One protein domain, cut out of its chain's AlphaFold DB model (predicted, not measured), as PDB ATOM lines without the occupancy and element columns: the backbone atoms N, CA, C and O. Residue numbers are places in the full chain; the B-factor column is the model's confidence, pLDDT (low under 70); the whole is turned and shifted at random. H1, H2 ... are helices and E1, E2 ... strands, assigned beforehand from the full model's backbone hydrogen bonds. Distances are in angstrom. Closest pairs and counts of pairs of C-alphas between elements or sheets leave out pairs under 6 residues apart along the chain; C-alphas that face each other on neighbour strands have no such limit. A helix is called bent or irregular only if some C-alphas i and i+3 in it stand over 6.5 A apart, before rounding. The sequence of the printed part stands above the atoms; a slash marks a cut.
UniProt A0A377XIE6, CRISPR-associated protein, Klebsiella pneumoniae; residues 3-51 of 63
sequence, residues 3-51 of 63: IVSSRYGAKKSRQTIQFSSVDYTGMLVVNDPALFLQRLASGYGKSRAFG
ATOM      1  N   ILE A   3     192.289 178.506 270.612       82.19
ATOM      2  CA  ILE A   3     192.092 177.216 269.947       82.19
ATOM      3  C   ILE A   3     190.674 176.749 270.261       82.19
ATOM      4  O   ILE A   3     190.335 176.534 271.423       82.19
ATOM      5  N   VAL A   4     189.869 176.550 269.225       80.50
ATOM      6  CA  VAL A   4     188.502 176.039 269.344       80.50
ATOM      7  C   VAL A   4     188.460 174.648 268.731       80.50
ATOM      8  O   VAL A   4     188.896 174.442 267.605       80.50
ATOM      9  N   SER A   5     187.962 173.664 269.476       81.69
ATOM     10  CA  SER A   5     187.808 172.291 268.983       81.69
ATOM     11  C   SER A   5     186.348 172.023 268.643       81.69
ATOM     12  O   SER A   5     185.474 172.229 269.482       81.69
ATOM     13  N   SER A   6     186.082 171.538 267.431       80.44
ATOM     14  CA  SER A   6     184.735 171.241 266.942       80.44
ATOM     15  C   SER A   6     184.601 169.779 266.522       80.44
ATOM     16  O   SER A   6     185.524 169.171 265.968       80.44
ATOM     17  N   ARG A   7     183.430 169.194 266.802       78.62
ATOM     18  CA  ARG A   7     183.069 167.823 266.422       78.62
ATOM     19  C   ARG A   7     181.779 167.847 265.613       78.62
ATOM     20  O   ARG A   7     180.723 168.162 266.148       78.62
ATOM     21  N   TYR A   8     181.871 167.484 264.338       74.19
ATOM     22  CA  TYR A   8     180.735 167.364 263.428       74.19
ATOM     23  C   TYR A   8     180.432 165.886 263.165       74.19
ATOM     24  O   TYR A   8     181.293 165.134 262.712       74.19
ATOM     25  N   GLY A   9     179.198 165.455 263.439       71.31
ATOM     26  CA  GLY A   9     178.727 164.095 263.168       71.31
ATOM     27  C   GLY A   9     177.448 164.111 262.333       71.31
ATOM     28  O   GLY A   9     176.472 164.758 262.708       71.31
ATOM     29  N   ALA A  10     177.430 163.393 261.208       63.88
ATOM     30  CA  ALA A  10     176.210 163.188 260.431       63.88
ATOM     31  C   ALA A  10     175.404 162.026 261.034       63.88
ATOM     32  O   ALA A  10     175.939 160.933 261.194       63.88
ATOM     33  N   LYS A  11     174.103 162.216 261.307       60.78
ATOM     34  CA  LYS A  11     173.232 161.216 261.974       60.78
ATOM     35  C   LYS A  11     173.208 159.814 261.325       60.78
ATOM     36  O   LYS A  11     172.788 158.867 261.976       60.78
ATOM     37  N   LYS A  12     173.634 159.674 260.061       59.78
ATOM     38  CA  LYS A  12     173.647 158.412 259.290       59.78
ATOM     39  C   LYS A  12     175.036 157.791 259.081       59.78
ATOM     40  O   LYS A  12     175.113 156.669 258.596       59.78
ATOM     41  N   SER A  13     176.119 158.491 259.418       58.25
ATOM     42  CA  SER A  13     177.498 158.041 259.194       58.25
ATOM     43  C   SER A  13     178.220 157.930 260.533       58.25
ATOM     44  O   SER A  13     178.241 158.871 261.318       58.25
ATOM     45  N   ARG A  14     178.842 156.777 260.793       61.78
ATOM     46  CA  ARG A  14     179.587 156.492 262.032       61.78
ATOM     47  C   ARG A  14     180.949 157.210 262.102       61.78
ATOM     48  O   ARG A  14     181.704 156.985 263.040       61.78
ATOM     49  N   GLN A  15     181.271 158.059 261.123       71.81
ATOM     50  CA  GLN A  15     182.518 158.823 261.066       71.81
ATOM     51  C   GLN A  15     182.292 160.238 261.610       71.81
ATOM     52  O   GLN A  15     181.760 161.112 260.926       71.81
ATOM     53  N   THR A  16     182.690 160.452 262.864       78.56
ATOM     54  CA  THR A  16     182.713 161.777 263.495       78.56
ATOM     55  C   THR A  16     183.918 162.558 262.980       78.56
ATOM     56  O   THR A  16     185.058 162.166 263.219       78.56
ATOM     57  N   ILE A  17     183.676 163.686 262.316       83.50
ATOM     58  CA  ILE A  17     184.728 164.595 261.858       83.50
ATOM     59  C   ILE A  17     185.137 165.474 263.039       83.50
ATOM     60  O   ILE A  17     184.300 166.134 263.656       83.50
ATOM     61  N   GLN A  18     186.429 165.480 263.362       84.19
ATOM     62  CA  GLN A  18     187.004 166.337 264.397       84.19
ATOM     63  C   GLN A  18     188.013 167.284 263.760       84.19
ATOM     64  O   GLN A  18     188.870 166.852 262.990       84.19
ATOM     65  N   PHE A  19     187.918 168.567 264.087       85.06
ATOM     66  CA  PHE A  19     188.902 169.564 263.684       85.06
ATOM     67  C   PHE A  19     189.043 170.626 264.770       85.06
ATOM     68  O   PHE A  19     188.126 170.858 265.558       85.06
ATOM     69  N   SER A  20     190.201 171.275 264.804       86.56
ATOM     70  CA  SER A  20     190.418 172.476 265.594       86.56
ATOM     71  C   SER A  20     190.590 173.677 264.670       86.56
ATOM     72  O   SER A  20     191.178 173.570 263.590       86.56
ATOM     73  N   SER A  21     190.049 174.814 265.083       86.62
ATOM     74  CA  SER A  21     190.318 176.118 264.494       86.62
ATOM     75  C   SER A  21     191.146 176.950 265.458       86.62
ATOM     76  O   SER A  21     191.211 176.684 266.662       86.62
ATOM     77  N   VAL A  22     191.807 177.956 264.902       89.31
ATOM     78  CA  VAL A  22     192.479 178.984 265.677       89.31
ATOM     79  C   VAL A  22     191.892 180.323 265.282       89.31
ATOM     80  O   VAL A  22     191.930 180.682 264.104       89.31
ATOM     81  N   ASP A  23     191.401 181.057 266.271       89.81
ATOM     82  CA  ASP A  23     190.818 182.372 266.058       89.81
ATOM     83  C   ASP A  23     191.890 183.448 266.255       89.81
ATOM     84  O   ASP A  23     192.524 183.564 267.319       89.81
ATOM     85  N   TYR A  24     192.101 184.221 265.190       90.19
ATOM     86  CA  TYR A  24     193.044 185.328 265.129       90.19
ATOM     87  C   TYR A  24     192.288 186.650 265.013       90.19
ATOM     88  O   TYR A  24     191.435 186.809 264.145       90.19
ATOM     89  N   THR A  25     192.672 187.607 265.855       92.62
ATOM     90  CA  THR A  25     192.175 188.985 265.834       92.62
ATOM     91  C   THR A  25     193.358 189.911 266.057       92.62
ATOM     92  O   THR A  25     194.183 189.644 266.934       92.62
ATOM     93  N   GLY A  26     193.452 190.984 265.277       92.62
ATOM     94  CA  GLY A  26     194.510 191.976 265.417       92.62
ATOM     95  C   GLY A  26     194.682 192.834 264.169       92.62
ATOM     96  O   GLY A  26     193.847 192.810 263.267       92.62
ATOM     97  N   MET A  27     195.788 193.573 264.140       94.44
ATOM     98  CA  MET A  27     196.251 194.321 262.972       94.44
ATOM     99  C   MET A  27     197.248 193.480 262.174       94.44
ATOM    100  O   MET A  27     197.984 192.668 262.738       94.44
ATOM    101  N   LEU A  28     197.300 193.702 260.864       93.69
ATOM    102  CA  LEU A  28     198.315 193.128 259.986       93.69
ATOM    103  C   LEU A  28     198.805 194.183 258.999       93.69
ATOM    104  O   LEU A  28     198.075 195.110 258.659       93.69
ATOM    105  N   VAL A  29     200.029 194.003 258.513       94.81
ATOM    106  CA  VAL A  29     200.603 194.810 257.434       94.81
ATOM    107  C   VAL A  29     200.580 193.985 256.153       94.81
ATOM    108  O   VAL A  29     201.042 192.841 256.130       94.81
ATOM    109  N   VAL A  30     200.025 194.554 255.084       95.19
ATOM    110  CA  VAL A  30     200.011 193.919 253.762       95.19
ATOM    111  C   VAL A  30     201.340 194.206 253.069       95.19
ATOM    112  O   VAL A  30     201.546 195.294 252.546       95.19
ATOM    113  N   ASN A  31     202.239 193.219 253.066       96.56
ATOM    114  CA  ASN A  31     203.553 193.341 252.420       96.56
ATOM    115  C   ASN A  31     203.491 193.130 250.895       96.56
ATOM    116  O   ASN A  31     204.245 193.753 250.157       96.56
ATOM    117  N   ASP A  32     202.593 192.256 250.428       97.81
ATOM    118  CA  ASP A  32     202.346 191.979 249.007       97.81
ATOM    119  C   ASP A  32     200.828 191.970 248.753       97.81
ATOM    120  O   ASP A  32     200.142 191.011 249.135       97.81
ATOM    121  N   PRO A  33     200.276 193.030 248.135       96.25
ATOM    122  CA  PRO A  33     198.841 193.142 247.895       96.25
ATOM    123  C   PRO A  33     198.277 192.066 246.962       96.25
ATOM    124  O   PRO A  33     197.163 191.588 247.188       96.25
ATOM    125  N   ALA A  34     199.022 191.662 245.930       97.25
ATOM    126  CA  ALA A  34     198.540 190.698 244.945       97.25
ATOM    127  C   ALA A  34     198.421 189.305 245.574       97.25
ATOM    128  O   ALA A  34     197.379 188.649 245.464       97.25
ATOM    129  N   LEU A  35     199.455 188.892 246.313       96.44
ATOM    130  CA  LEU A  35     199.436 187.639 247.059       96.44
ATOM    131  C   LEU A  35     198.358 187.659 248.150       96.44
ATOM    132  O   LEU A  35     197.655 186.664 248.342       96.44
ATOM    133  N   PHE A  36     198.201 188.785 248.852       96.06
ATOM    134  CA  PHE A  36     197.196 188.928 249.901       96.06
ATOM    135  C   PHE A  36     195.774 188.752 249.362       96.06
ATOM    136  O   PHE A  36     195.028 187.932 249.894       96.06
ATOM    137  N   LEU A  37     195.417 189.442 248.276       95.19
ATOM    138  CA  LEU A  37     194.090 189.337 247.659       95.19
ATOM    139  C   LEU A  37     193.803 187.922 247.145       95.19
ATOM    140  O   LEU A  37     192.718 187.387 247.384       95.19
ATOM    141  N   GLN A  38     194.785 187.281 246.504       96.06
ATOM    142  CA  GLN A  38     194.650 185.894 246.056       96.06
ATOM    143  C   GLN A  38     194.381 184.952 247.238       96.06
ATOM    144  O   GLN A  38     193.507 184.083 247.170       96.06
ATOM    145  N   ARG A  39     195.123 185.121 248.340       94.56
ATOM    146  CA  ARG A  39     194.957 184.292 249.538       94.56
ATOM    147  C   ARG A  39     193.635 184.543 250.236       94.56
ATOM    148  O   ARG A  39     192.968 183.563 250.561       94.56
ATOM    149  N   LEU A  40     193.235 185.803 250.380       94.81
ATOM    150  CA  LEU A  40     191.965 186.198 250.976       94.81
ATOM    151  C   LEU A  40     190.783 185.539 250.251       94.81
ATOM    152  O   LEU A  40     189.932 184.940 250.904       94.81
ATOM    153  N   ALA A  41     190.782 185.550 248.913       93.50
ATOM    154  CA  ALA A  41     189.744 184.901 248.109       93.50
ATOM    155  C   ALA A  41     189.739 183.367 248.257       93.50
ATOM    156  O   ALA A  41     188.682 182.738 248.258       93.50
ATOM    157  N   SER A  42     190.915 182.748 248.397       92.94
ATOM    158  CA  SER A  42     191.031 181.291 248.554       92.94
ATOM    159  C   SER A  42     190.768 180.786 249.984       92.94
ATOM    160  O   SER A  42     190.560 179.585 250.182       92.94
ATOM    161  N   GLY A  43     190.790 181.678 250.977       93.19
ATOM    162  CA  GLY A  43     190.769 181.350 252.401       93.19
ATOM    163  C   GLY A  43     192.074 180.731 252.929       93.19
ATOM    164  O   GLY A  43     192.942 180.278 252.180       93.19
ATOM    165  N   TYR A  44     192.203 180.687 254.254       92.38
ATOM    166  CA  TYR A  44     193.405 180.256 254.974       92.38
ATOM    167  C   TYR A  44     193.260 178.866 255.607       92.38
ATOM    168  O   TYR A  44     192.216 178.500 256.139       92.38
ATOM    169  N   GLY A  45     194.350 178.097 255.623       89.69
ATOM    170  CA  GLY A  45     194.421 176.836 256.364       89.69
ATOM    171  C   GLY A  45     193.539 175.703 255.814       89.69
ATOM    172  O   GLY A  45     193.161 175.667 254.641       89.69
ATOM    173  N   LYS A  46     193.278 174.713 256.675       87.69
ATOM    174  CA  LYS A  46     192.497 173.501 256.366       87.69
ATOM    175  C   LYS A  46     191.029 173.682 256.774       87.69
ATOM    176  O   LYS A  46     190.651 174.706 257.329       87.69
ATOM    177  N   SER A  47     190.198 172.675 256.498       88.62
ATOM    178  CA  SER A  47     188.809 172.609 256.988       88.62
ATOM    179  C   SER A  47     187.915 173.788 256.566       88.62
ATOM    180  O   SER A  47     186.944 174.104 257.245       88.62
ATOM    181  N   ARG A  48     188.200 174.407 255.409       88.94
ATOM    182  CA  ARG A  48     187.456 175.567 254.872       88.94
ATOM    183  C   ARG A  48     185.953 175.318 254.700       88.94
ATOM    184  O   ARG A  48     185.149 176.213 254.913       88.94
ATOM    185  N   ALA A  49     185.569 174.077 254.396       88.00
ATOM    186  CA  ALA A  49     184.166 173.670 254.288       88.00
ATOM    187  C   ALA A  49     183.398 173.697 255.626       88.00
ATOM    188  O   ALA A  49     182.176 173.610 255.625       88.00
ATOM    189  N   PHE A  50     184.097 173.814 256.758       87.38
ATOM    190  CA  PHE A  50     183.518 173.786 258.102       87.38
ATOM    191  C   PHE A  50     183.573 175.153 258.806       87.38
ATOM    192  O   PHE A  50     183.550 175.217 260.032       87.38
ATOM    193  N   GLY A  51     183.660 176.246 258.040       86.94
ATOM    194  CA  GLY A  51     183.652 177.615 258.571       86.94
ATOM    195  C   GLY A  51     185.021 178.150 259.002       86.94
ATOM    196  O   GLY A  51     185.097 179.244 259.552       86.94
TER     197      GLY A  51
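This is residues 3 to 51 of the 63 residues of the protein "CRISPR-associated protein" of Klebsiella pneumoniae (UniProt A0A377XIE6). A two-stranded hairpin, E1 and E2, makes one end of a long, open hook; beyond it the chain sweeps away through a link and folds back as one helix, H1, at the other end, and the last printed residues, 45 to 51, return toward the hairpin. The hairpin's turn, residues 10 to 15, sticks out at one end, and residues 25 to 44, with H1 among them, stand free as the bend of the hook. The printed part has 49 residues with two named strands and one named helix, in the order E1, E2, H1, and the two strands form one antiparallel sheet. The class is mixed, helices and strands, with under half of the residues in named elements. The whole is extended, with a radius of gyration of the C-alphas of 15.2 A, and it spans 45 by 20 by 10 A.

Strand E2 is residues 17 to 23, the longest strand, 19.3 A from first to last C-alpha. Strand E1 is residues 3 to 8, 16.4 A long; it begins at C-alpha 3, at (192.092, 177.216, 269.947). Helix H1 is residues 33 to 42, 14.2 A long, from C-alpha 33 at (198.841, 193.142, 247.895) to C-alpha 42 at (191.031, 181.291, 248.554).

E1 and E2 are antiparallel neighbours and form a hairpin, with 153 degrees between their N-to-C directions. C-alphas 5 and 20 face each other at 4.3 A, and C-alphas 3 and 22 face each other at 4.6 A. Across the pair, N of Val 4 and O of Ser 21 are within hydrogen-bond range at 2.9 A, and N of Ile 17 and O of Tyr 8 at 2.8 A. E1 and H1 are apart. H1 is not bent, and in it every O i to N i+4 pair is within hydrogen-bond range.

The two C-alphas farthest apart are those of Lys 12 and Asn 31, at 46.5 A. The C-alphas of Ile 3 and Gly 51, the first and last printed residues, are 14.2 A apart. The printed part has no cut. The link from E1 to E2, 8 residues, and the link from E2 to H1, 9 residues, are both short, and there is no long link. The mean pLDDT of the printed part is 86.0; residues 10 to 14, in the link between the strands, are under 70. The mean pLDDT of H1 is 95.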